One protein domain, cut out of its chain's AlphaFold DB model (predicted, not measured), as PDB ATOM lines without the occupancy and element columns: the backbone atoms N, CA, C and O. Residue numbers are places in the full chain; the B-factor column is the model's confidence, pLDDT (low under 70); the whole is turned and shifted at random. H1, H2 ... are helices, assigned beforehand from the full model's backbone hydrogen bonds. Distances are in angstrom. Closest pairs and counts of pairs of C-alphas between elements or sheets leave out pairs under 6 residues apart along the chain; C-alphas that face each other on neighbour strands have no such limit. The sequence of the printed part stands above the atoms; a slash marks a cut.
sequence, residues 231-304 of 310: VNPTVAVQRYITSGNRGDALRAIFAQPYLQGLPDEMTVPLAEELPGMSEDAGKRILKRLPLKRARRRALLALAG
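Overview. This is residues 231 to 304 of the 310 residues of the protein "GIP protein" of Symbiodinium sp. CCMP2456 (UniProt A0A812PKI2). Five short helices stand in an open horseshoe, each running opposite to the one before: hairpin H1 and H2, with H3 slanting across H2, makes one side, and the looser hairpin H4 and H5 the other. The 74 printed residues, all helix in class, hold H1 to H5 in order and no named strand; they are compact, with a radius of gyration of the C-alphas of 12.3 A and spans of 31 by 26 by 22 A.

Along the chain. Find C-alpha 233 at (-56.210, -1.266, -28.545); from there H1 runs 15.5 A to residue 243. Next come H2, residues 246 to 254, 12.4 A; H3, 264 to 273, 14.5 A; H4, 279 to 288, 14.7 A; and H5, 293 to 302, 14.2 A, ending at (-38.876, 5.961, -24.798).

Arrangement. H1 touches H2 at C-alphas 236 and 252, their closest, 4.6 A, at a shallow 12 degrees. H2 touches H3 at a steep 51 degrees, closest C-alphas 249 and 271, 5.5 A. H3 and H4 are close but not clearly touching, closest C-alphas 270 and 285, 7.3 A. H4 and H5 only just touch, with 3 pairs within 8 A, closest C-alphas 286 and 296, 6.5 A. H1 and H5 are apart. Every O i to N i+4 pair is within hydrogen-bond range in H1, H2, H4 and H5, and 5 of 6 in H3.

Size, cuts and confidence. C-alphas 243 and 294 are farthest apart, 33.4 A. The printed part has no cut and no long link; pLDDT is under 70 at residues 277, 303 and 304.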
ATOM      1  N   VAL A 231     -61.640  -4.151 -31.491       85.75
ATOM      2  CA  VAL A 231     -61.192  -4.047 -30.112       85.75
ATOM      3  C   VAL A 231     -60.395  -2.764 -29.991       85.75
ATOM      4  O   VAL A 231     -59.386  -2.580 -30.671       85.75
ATOM      5  N   ASN A 232     -60.832  -1.876 -29.101       90.75
ATOM      6  CA  ASN A 232     -60.036  -0.707 -28.768       90.75
ATOM      7  C   ASN A 232     -58.661  -1.186 -28.251       90.75
ATOM      8  O   ASN A 232     -58.619  -1.955 -27.279       90.75
ATOM      9  N   PRO A 233     -57.544  -0.761 -28.869       89.44
ATOM     10  CA  PRO A 233     -56.210  -1.266 -28.545       89.44
ATOM     11  C   PRO A 233     -55.870  -1.106 -27.064       89.44
ATOM     12  O   PRO A 233     -55.254  -1.989 -26.471       89.44
ATOM     13  N   THR A 234     -56.320  -0.019 -26.441       89.06
ATOM     14  CA  THR A 234     -56.081   0.264 -25.022       89.06
ATOM     15  C   THR A 234     -56.775  -0.756 -24.120       89.06
ATOM     16  O   THR A 234     -56.180  -1.251 -23.162       89.06
ATOM     17  N   VAL A 235     -58.015  -1.121 -24.455       91.38
ATOM     18  CA  VAL A 235     -58.804  -2.103 -23.695       91.38
ATOM     19  C   VAL A 235     -58.226  -3.508 -23.865       91.38
ATOM     20  O   VAL A 235     -58.146  -4.259 -22.894       91.38
ATOM     21  N   ALA A 236     -57.777  -3.855 -25.074       90.69
ATOM     22  CA  ALA A 236     -57.148  -5.145 -25.348       90.69
ATOM     23  C   ALA A 236     -55.884  -5.351 -24.498       90.69
ATOM     24  O   ALA A 236     -55.720  -6.389 -23.859       90.69
ATOM     25  N   VAL A 237     -55.025  -4.328 -24.431       89.44
ATOM     26  CA  VAL A 237     -53.803  -4.382 -23.620       89.44
ATOM     27  C   VAL A 237     -54.129  -4.432 -22.124       89.44
ATOM     28  O   VAL A 237     -53.525  -5.221 -21.406       89.44
ATOM     29  N   GLN A 238     -55.112  -3.661 -21.640       89.12
ATOM     30  CA  GLN A 238     -55.554  -3.742 -20.238       89.12
ATOM     31  C   GLN A 238     -56.063  -5.134 -19.853       89.12
ATOM     32  O   GLN A 238     -55.734  -5.632 -18.773       89.12
ATOM     33  N   ARG A 239     -56.843  -5.781 -20.730       88.00
ATOM     34  CA  ARG A 239     -57.299  -7.160 -20.510       88.00
ATOM     35  C   ARG A 239     -56.121  -8.114 -20.404       88.00
ATOM     36  O   ARG A 239     -56.063  -8.857 -19.432       88.00
ATOM     37  N   TYR A 240     -55.161  -8.019 -21.322       90.62
ATOM     38  CA  TYR A 240     -53.945  -8.827 -21.265       90.62
ATOM     39  C   TYR A 240     -53.147  -8.605 -19.973       90.62
ATOM     40  O   TYR A 240     -52.754  -9.570 -19.328       90.62
ATOM     41  N   ILE A 241     -52.960  -7.354 -19.540       85.56
ATOM     42  CA  ILE A 241     -52.268  -7.037 -18.277       85.56
ATOM     43  C   ILE A 241     -52.979  -7.682 -17.075       85.56
ATOM     44  O   ILE A 241     -52.327  -8.097 -16.118       85.56
ATOM     45  N   THR A 242     -54.311  -7.755 -17.122       89.00
ATOM     46  CA  THR A 242     -55.132  -8.308 -16.037       89.00
ATOM     47  C   THR A 242     -55.136  -9.837 -16.043       89.00
ATOM     48  O   THR A 242     -55.041 -10.444 -14.980       89.00
ATOM     49  N   SER A 243     -55.258 -10.463 -17.217       90.19
ATOM     50  CA  SER A 243     -55.389 -11.918 -17.352       90.19
ATOM     51  C   SER A 243     -54.050 -12.650 -17.423       90.19
ATOM     52  O   SER A 243     -53.967 -13.801 -17.001       90.19
ATOM     53  N   GLY A 244     -53.017 -12.024 -17.995       85.25
ATOM     54  CA  GLY A 244     -51.752 -12.671 -18.351       85.25
ATOM     55  C   GLY A 244     -51.891 -13.770 -19.412       85.25
ATOM     56  O   GLY A 244     -50.945 -14.520 -19.643       85.25
ATOM     57  N   ASN A 245     -53.060 -13.909 -20.047       90.44
ATOM     58  CA  ASN A 245     -53.333 -14.995 -20.981       90.44
ATOM     59  C   ASN A 245     -52.771 -14.678 -22.374       90.44
ATOM     60  O   ASN A 245     -52.972 -13.590 -22.917       90.44
ATOM     61  N   ARG A 246     -52.133 -15.670 -23.001       89.19
ATOM     62  CA  ARG A 246     -51.627 -15.608 -24.377       89.19
ATOM     63  C   ARG A 246     -52.691 -15.175 -25.390       89.19
ATOM     64  O   ARG A 246     -52.384 -14.412 -26.303       89.19
ATOM     65  N   GLY A 247     -53.934 -15.641 -25.243       87.81
ATOM     66  CA  GLY A 247     -55.023 -15.264 -26.154       87.81
ATOM     67  C   GLY A 247     -55.318 -13.759 -26.131       87.81
ATOM     68  O   GLY A 247     -55.500 -13.138 -27.180       87.81
ATOM     69  N   ASP A 248     -55.280 -13.152 -24.943       89.19
ATOM     70  CA  ASP A 248     -55.457 -11.708 -24.785       89.19
ATOM     71  C   ASP A 248     -54.234 -10.929 -25.284       89.19
ATOM     72  O   ASP A 248     -54.395  -9.842 -25.836       89.19
ATOM     73  N   ALA A 249     -53.028 -11.501 -25.172       90.62
ATOM     74  CA  ALA A 249     -51.805 -10.930 -25.741       90.62
ATOM     75  C   ALA A 249     -51.899 -10.808 -27.269       90.62
ATOM     76  O   ALA A 249     -51.639  -9.743 -27.829       90.62
ATOM     77  N   LEU A 250     -52.324 -11.883 -27.945       90.69
ATOM     78  CA  LEU A 250     -52.537 -11.889 -29.395       90.69
ATOM     79  C   LEU A 250     -53.601 -10.869 -29.799       90.69
ATOM     80  O   LEU A 250     -53.378 -10.078 -30.713       90.69
ATOM     81  N   ARG A 251     -54.725 -10.818 -29.075       89.50
ATOM     82  CA  ARG A 251     -55.777  -9.821 -29.321       89.50
ATOM     83  C   ARG A 251     -55.251  -8.394 -29.159       89.50
ATOM     84  O   ARG A 251     -55.569  -7.528 -29.969       89.50
ATOM     85  N   ALA A 252     -54.425  -8.154 -28.144       91.50
ATOM     86  CA  ALA A 252     -53.793  -6.864 -27.912       91.50
ATOM     87  C   ALA A 252     -52.825  -6.469 -29.030       91.50
ATOM     88  O   ALA A 252     -52.836  -5.303 -29.421       91.50
ATOM     89  N   ILE A 253     -52.043  -7.419 -29.559       91.31
ATOM     90  CA  ILE A 253     -51.143  -7.233 -30.708       91.31
ATOM     91  C   ILE A 253     -51.939  -6.891 -31.971       91.31
ATOM     92  O   ILE A 253     -51.642  -5.885 -32.614       91.31
ATOM     93  N   PHE A 254     -52.966  -7.680 -32.306       90.62
ATOM     94  CA  PHE A 254     -53.775  -7.469 -33.512       90.62
ATOM     95  C   PHE A 254     -54.593  -6.175 -33.471       90.62
ATOM     96  O   PHE A 254     -54.830  -5.564 -34.511       90.62
ATOM     97  N   ALA A 255     -54.975  -5.706 -32.280       91.19
ATOM     98  CA  ALA A 255     -55.659  -4.427 -32.121       91.19
ATOM     99  C   ALA A 255     -54.754  -3.207 -32.403       91.19
ATOM    100  O   ALA A 255     -55.264  -2.103 -32.593       91.19
ATOM    101  N   GLN A 256     -53.421  -3.360 -32.433       89.75
ATOM    102  CA  GLN A 256     -52.510  -2.238 -32.669       89.75
ATOM    103  C   GLN A 256     -52.439  -1.869 -34.160       89.75
ATOM    104  O   GLN A 256     -51.941  -2.662 -34.964       89.75
ATOM    105  N   PRO A 257     -52.797  -0.633 -34.556       86.75
ATOM    106  CA  PRO A 257     -52.811  -0.236 -35.966       86.75
ATOM    107  C   PRO A 257     -51.420  -0.265 -36.614       86.75
ATOM    108  O   PRO A 257     -51.287  -0.494 -37.809       86.75
ATOM    109  N   TYR A 258     -50.355  -0.079 -35.832       84.12
ATOM    110  CA  TYR A 258     -48.976  -0.109 -36.329       84.12
ATOM    111  C   TYR A 258     -48.398  -1.523 -36.492       84.12
ATOM    112  O   TYR A 258     -47.289  -1.649 -37.012       84.12
ATOM    113  N   LEU A 259     -49.110  -2.560 -36.037       86.25
ATOM    114  CA  LEU A 259     -48.763  -3.968 -36.257       86.25
ATOM    115  C   LEU A 259     -49.647  -4.620 -37.330       86.25
ATOM    116  O   LEU A 259     -49.432  -5.782 -37.667       86.25
ATOM    117  N   GLN A 260     -50.602  -3.879 -37.903       85.44
ATOM    118  CA  GLN A 260     -51.388  -4.348 -39.041       85.44
ATOM    119  C   GLN A 260     -50.452  -4.613 -40.231       85.44
ATOM    120  O   GLN A 260     -49.719  -3.726 -40.668       85.44
ATOM    121  N   GLY A 261     -50.452  -5.852 -40.731       85.00
ATOM    122  CA  GLY A 261     -49.602  -6.295 -41.842       85.00
ATOM    123  C   GLY A 261     -48.303  -7.004 -41.440       85.00
ATOM    124  O   GLY A 261     -47.503  -7.330 -42.316       85.00
ATOM    125  N   LEU A 262     -48.070  -7.258 -40.147       87.19
ATOM    126  CA  LEU A 262     -47.013  -8.183 -39.731       87.19
ATOM    127  C   LEU A 262     -47.429  -9.628 -40.087       87.19
ATOM    128  O   LEU A 262     -48.573  -9.985 -39.810       87.19
ATOM    129  N   PRO A 263     -46.551 -10.469 -40.668       88.75
ATOM    130  CA  PRO A 263     -46.873 -11.875 -40.914       88.75
ATOM    131  C   PRO A 263     -47.105 -12.632 -39.602       88.75
ATOM    132  O   PRO A 263     -46.430 -12.366 -38.599       88.75
ATOM    133  N   ASP A 264     -48.003 -13.618 -39.629       86.12
ATOM    134  CA  ASP A 264     -48.382 -14.410 -38.448       86.12
ATOM    135  C   ASP A 264     -47.188 -15.135 -37.806       86.12
ATOM    136  O   ASP A 264     -47.101 -15.270 -36.586       86.12
ATOM    137  N   GLU A 265     -46.190 -15.493 -38.617       88.56
ATOM    138  CA  GLU A 265     -44.917 -16.074 -38.173       88.56
ATOM    139  C   GLU A 265     -44.170 -15.195 -37.153       88.56
ATOM    140  O   GLU A 265     -43.378 -15.700 -36.359       88.56
ATOM    141  N   MET A 266     -44.414 -13.879 -37.153       86.94
ATOM    142  CA  MET A 266     -43.805 -12.930 -36.218       86.94
ATOM    143  C   MET A 266     -44.726 -12.536 -35.057       86.94
ATOM    144  O   MET A 266     -44.218 -12.148 -34.004       86.94
ATOM    145  N   THR A 267     -46.050 -12.619 -35.211       89.31
ATOM    146  CA  THR A 267     -47.012 -12.213 -34.165       89.31
ATOM    147  C   THR A 267     -47.142 -13.267 -33.067       89.31
ATOM    148  O   THR A 267     -47.217 -12.928 -31.886       89.31
ATOM    149  N   VAL A 268     -47.095 -14.547 -33.437       86.88
ATOM    150  CA  VAL A 268     -47.175 -15.675 -32.505       86.88
ATOM    151  C   VAL A 268     -46.012 -15.700 -31.499       86.88
ATOM    152  O   VAL A 268     -46.299 -15.711 -30.298       86.88
ATOM    153  N   PRO A 269     -44.725 -15.645 -31.909       85.81
ATOM    154  CA  PRO A 269     -43.614 -15.607 -30.953       85.81
ATOM    155  C   PRO A 269     -43.595 -14.308 -30.139       85.81
ATOM    156  O   PRO A 269     -43.192 -14.312 -28.981       85.81
ATOM    157  N   LEU A 270     -44.085 -13.198 -30.705       86.25
ATOM    158  CA  LEU A 270     -44.227 -11.940 -29.974       86.25
ATOM    159  C   LEU A 270     -45.185 -12.089 -28.782       86.25
ATOM    160  O   LEU A 270     -44.889 -11.590 -27.699       86.25
ATOM    161  N   ALA A 271     -46.305 -12.791 -28.971       88.88
ATOM    162  CA  ALA A 271     -47.275 -13.063 -27.913       88.88
ATOM    163  C   ALA A 271     -46.756 -14.033 -26.843       88.88
ATOM    164  O   ALA A 271     -47.114 -13.892 -25.676       88.88
ATOM    165  N   GLU A 272     -45.928 -15.010 -27.224       87.56
ATOM    166  CA  GLU A 272     -45.312 -15.957 -26.285       87.56
ATOM    167  C   GLU A 272     -44.202 -15.323 -25.439       87.56
ATOM    168  O   GLU A 272     -44.045 -15.686 -24.277       87.56
ATOM    169  N   GLU A 273     -43.444 -14.373 -25.996       82.62
ATOM    170  CA  GLU A 273     -42.334 -13.702 -25.299       82.62
ATOM    171  C   GLU A 273     -42.793 -12.528 -24.401       82.62
ATOM    172  O   GLU A 273     -42.012 -12.044 -23.581       82.62
ATOM    173  N   LEU A 274     -44.046 -12.073 -24.536       78.69
ATOM    174  CA  LEU A 274     -44.648 -10.954 -23.792       78.69
ATOM    175  C   LEU A 274     -44.807 -11.168 -22.267       78.69
ATOM    176  O   LEU A 274     -44.589 -10.209 -21.518       78.69
ATOM    177  N   PRO A 275     -45.209 -12.345 -21.752       74.56
ATOM    178  CA  PRO A 275     -45.275 -12.571 -20.310       74.56
ATOM    179  C   PRO A 275     -43.871 -12.774 -19.716       74.56
ATOM    180  O   PRO A 275     -43.125 -13.656 -20.128       74.56
ATOM    181  N   GLY A 276     -43.500 -11.959 -18.719       70.00
ATOM    182  CA  GLY A 276     -42.190 -12.057 -18.047       70.00
ATOM    183  C   GLY A 276     -41.015 -11.509 -18.865       70.00
ATOM    184  O   GLY A 276     -39.861 -11.873 -18.635       70.00
ATOM    185  N   MET A 277     -41.309 -10.649 -19.839       69.50
ATOM    186  CA  MET A 277     -40.348 -10.155 -20.813       69.50
ATOM    187  C   MET A 277     -39.241  -9.332 -20.142       69.50
ATOM    188  O   MET A 277     -39.465  -8.222 -19.659       69.50
ATOM    189  N   SER A 278     -38.020  -9.872 -20.123       76.94
ATOM    190  CA  SER A 278     -36.847  -9.119 -19.675       76.94
ATOM    191  C   SER A 278     -36.553  -7.958 -20.628       76.94
ATOM    192  O   SER A 278     -36.889  -7.998 -21.818       76.94
ATOM    193  N   GLU A 279     -35.868  -6.926 -20.136       78.75
ATOM    194  CA  GLU A 279     -35.492  -5.760 -20.947       78.75
ATOM    195  C   GLU A 279     -34.721  -6.163 -22.224       78.75
ATOM    196  O   GLU A 279     -34.879  -5.574 -23.299       78.75
ATOM    197  N   ASP A 280     -33.932  -7.236 -22.136       81.12
ATOM    198  CA  ASP A 280     -33.191  -7.797 -23.264       81.12
ATOM    199  C   ASP A 280     -34.086  -8.517 -24.274       81.12
ATOM    200  O   ASP A 280     -33.838  -8.419 -25.480       81.12
ATOM    201  N   ALA A 281     -35.145  -9.197 -23.826       78.56
ATOM    202  CA  ALA A 281     -36.144  -9.781 -24.719       78.56
ATOM    203  C   ALA A 281     -36.857  -8.681 -25.526       78.56
ATOM    204  O   ALA A 281     -36.924  -8.771 -26.753       78.56
ATOM    205  N   GLY A 282     -37.228  -7.569 -24.878       79.06
ATOM    206  CA  GLY A 282     -37.746  -6.369 -25.552       79.06
ATOM    207  C   GLY A 282     -36.816  -5.805 -26.609       79.06
ATOM    208  O   GLY A 282     -37.231  -5.549 -27.744       79.06
ATOM    209  N   LYS A 283     -35.527  -5.697 -26.290       83.06
ATOM    210  CA  LYS A 283     -34.510  -5.261 -27.254       83.06
ATOM    211  C   LYS A 283     -34.367  -6.235 -28.426       83.06
ATOM    212  O   LYS A 283     -34.203  -5.780 -29.560       83.06
ATOM    213  N   ARG A 284     -34.406  -7.554 -28.192       84.25
ATOM    214  CA  ARG A 284     -34.318  -8.580 -29.252       84.25
ATOM    215  C   ARG A 284     -35.520  -8.525 -30.189       84.25
ATOM    216  O   ARG A 284     -35.328  -8.505 -31.403       84.25
ATOM    217  N   ILE A 285     -36.721  -8.403 -29.637       81.75
ATOM    218  CA  ILE A 285     -37.959  -8.264 -30.404       81.75
ATOM    219  C   ILE A 285     -37.930  -6.995 -31.258       81.75
ATOM    220  O   ILE A 285     -38.095  -7.058 -32.478       81.75
ATOM    221  N   LEU A 286     -37.605  -5.846 -30.658       83.44
ATOM    222  CA  LEU A 286     -37.493  -4.580 -31.388       83.44
ATOM    223  C   LEU A 286     -36.445  -4.640 -32.506       83.44
ATOM    224  O   LEU A 286     -36.585  -3.956 -33.520       83.44
ATOM    225  N   LYS A 287     -35.392  -5.453 -32.352       87.25
ATOM    226  CA  LYS A 287     -34.382  -5.666 -33.396       87.25
ATOM    227  C   LYS A 287     -34.892  -6.515 -34.563       87.25
ATOM    228  O   LYS A 287     -34.435  -6.253 -35.675       87.25
ATOM    229  N   ARG A 288     -35.797  -7.473 -34.328       83.88
ATOM    230  CA  ARG A 288     -36.374  -8.362 -35.356       83.88
ATOM    231  C   ARG A 288     -37.435  -7.679 -36.221       83.88
ATOM    232  O   ARG A 288     -37.610  -8.066 -37.369       83.88
ATOM    233  N   LEU A 289     -38.098  -6.644 -35.707       79.81
ATOM    234  CA  LEU A 289     -39.097  -5.905 -36.477       79.81
ATOM    235  C   LEU A 289     -38.461  -5.157 -37.670       79.81
ATOM    236  O   LEU A 289     -37.397  -4.541 -37.504       79.81
ATOM    237  N   PRO A 290     -39.127  -5.114 -38.842       83.44
ATOM    238  CA  PRO A 290     -38.665  -4.413 -40.046       83.44
ATOM    239  C   PRO A 290     -38.821  -2.881 -39.934       83.44
ATOM    240  O   PRO A 290     -39.351  -2.200 -40.806       83.44
ATOM    241  N   LEU A 291     -38.355  -2.300 -38.826       85.12
ATOM    242  CA  LEU A 291     -38.444  -0.874 -38.529       85.12
ATOM    243  C   LEU A 291     -37.127  -0.156 -38.857       85.12
ATOM    244  O   LEU A 291     -36.024  -0.620 -38.532       85.12
ATOM    245  N   LYS A 292     -37.236   1.056 -39.419       91.56
ATOM    246  CA  LYS A 292     -36.084   1.949 -39.633       91.56
ATOM    247  C   LYS A 292     -35.310   2.144 -38.321       91.56
ATOM    248  O   LYS A 292     -35.901   2.321 -37.254       91.56
ATOM    249  N   ARG A 293     -33.971   2.159 -38.398       92.00
ATOM    250  CA  ARG A 293     -33.067   2.260 -37.229       92.00
ATOM    251  C   ARG A 293     -33.402   3.444 -36.314       92.00
ATOM    252  O   ARG A 293     -33.371   3.284 -35.099       92.00
ATOM    253  N   ALA A 294     -33.747   4.599 -36.886       90.31
ATOM    254  CA  ALA A 294     -34.132   5.789 -36.125       90.31
ATOM    255  C   ALA A 294     -35.363   5.536 -35.236       90.31
ATOM    256  O   ALA A 294     -35.329   5.825 -34.044       90.31
ATOM    257  N   ARG A 295     -36.406   4.899 -35.787       85.25
ATOM    258  CA  ARG A 295     -37.637   4.565 -35.055       85.25
ATOM    259  C   ARG A 295     -37.385   3.525 -33.964       85.25
ATOM    260  O   ARG A 295     -37.872   3.691 -32.854       85.25
ATOM    261  N   ARG A 296     -36.547   2.515 -34.236       88.94
ATOM    262  CA  ARG A 296     -36.116   1.544 -33.211       88.94
ATOM    263  C   ARG A 296     -35.390   2.219 -32.044       88.94
ATOM    264  O   ARG A 296     -35.677   1.903 -30.898       88.94
ATOM    265  N   ARG A 297     -34.486   3.172 -32.314       86.94
ATOM    266  CA  ARG A 297     -33.799   3.938 -31.256       86.94
ATOM    267  C   ARG A 297     -34.759   4.816 -30.457       86.94
ATOM    268  O   ARG A 297     -34.612   4.869 -29.247       86.94
ATOM    269  N   ALA A 298     -35.722   5.463 -31.113       86.00
ATOM    270  CA  ALA A 298     -36.731   6.271 -30.434       86.00
ATOM    271  C   ALA A 298     -37.594   5.423 -29.484       86.00
ATOM    272  O   ALA A 298     -37.779   5.809 -28.339       86.00
ATOM    273  N   LEU A 299     -38.037   4.236 -29.918       81.50
ATOM    274  CA  LEU A 299     -38.798   3.308 -29.071       81.50
ATOM    275  C   LEU A 299     -37.969   2.779 -27.894       81.50
ATOM    276  O   LEU A 299     -38.463   2.732 -26.777       81.50
ATOM    277  N   LEU A 300     -36.698   2.438 -28.126       83.19
ATOM    278  CA  LEU A 300     -35.787   2.011 -27.057       83.19
ATOM    279  C   LEU A 300     -35.462   3.137 -26.065       83.19
ATOM    280  O   LEU A 300     -35.278   2.864 -24.887       83.19
ATOM    281  N   ALA A 301     -35.379   4.383 -26.533       84.81
ATOM    282  CA  ALA A 301     -35.151   5.546 -25.680       84.81
ATOM    283  C   ALA A 301     -36.405   5.922 -24.879       84.81
ATOM    284  O   ALA A 301     -36.290   6.310 -23.721       84.81
ATOM    285  N   LEU A 302     -37.593   5.766 -25.475       77.19
ATOM    286  CA  LEU A 302     -38.876   5.961 -24.798       77.19
ATOM    287  C   LEU A 302     -39.124   4.874 -23.744       77.19
ATOM    288  O   LEU A 302     -39.645   5.165 -22.675       77.19
ATOM    289  N   ALA A 303     -38.682   3.646 -24.023       68.12
ATOM    290  CA  ALA A 303     -38.610   2.555 -23.056       68.12
ATOM    291  C   ALA A 303     -37.452   2.711 -22.045       68.12
ATOM    292  O   ALA A 303     -37.203   1.791 -21.268       68.12
ATOM    293  N   GLY A 304     -36.736   3.851 -22.061       62.12
ATOM    294  CA  GLY A 304     -35.722   4.217 -21.067       62.12
ATOM    295  C   GLY A 304     -36.271   4.107 -19.644       62.12
ATOM    296  O   GLY A 304     -37.486   4.032 -19.501       62.12
TER     297      GLY A 304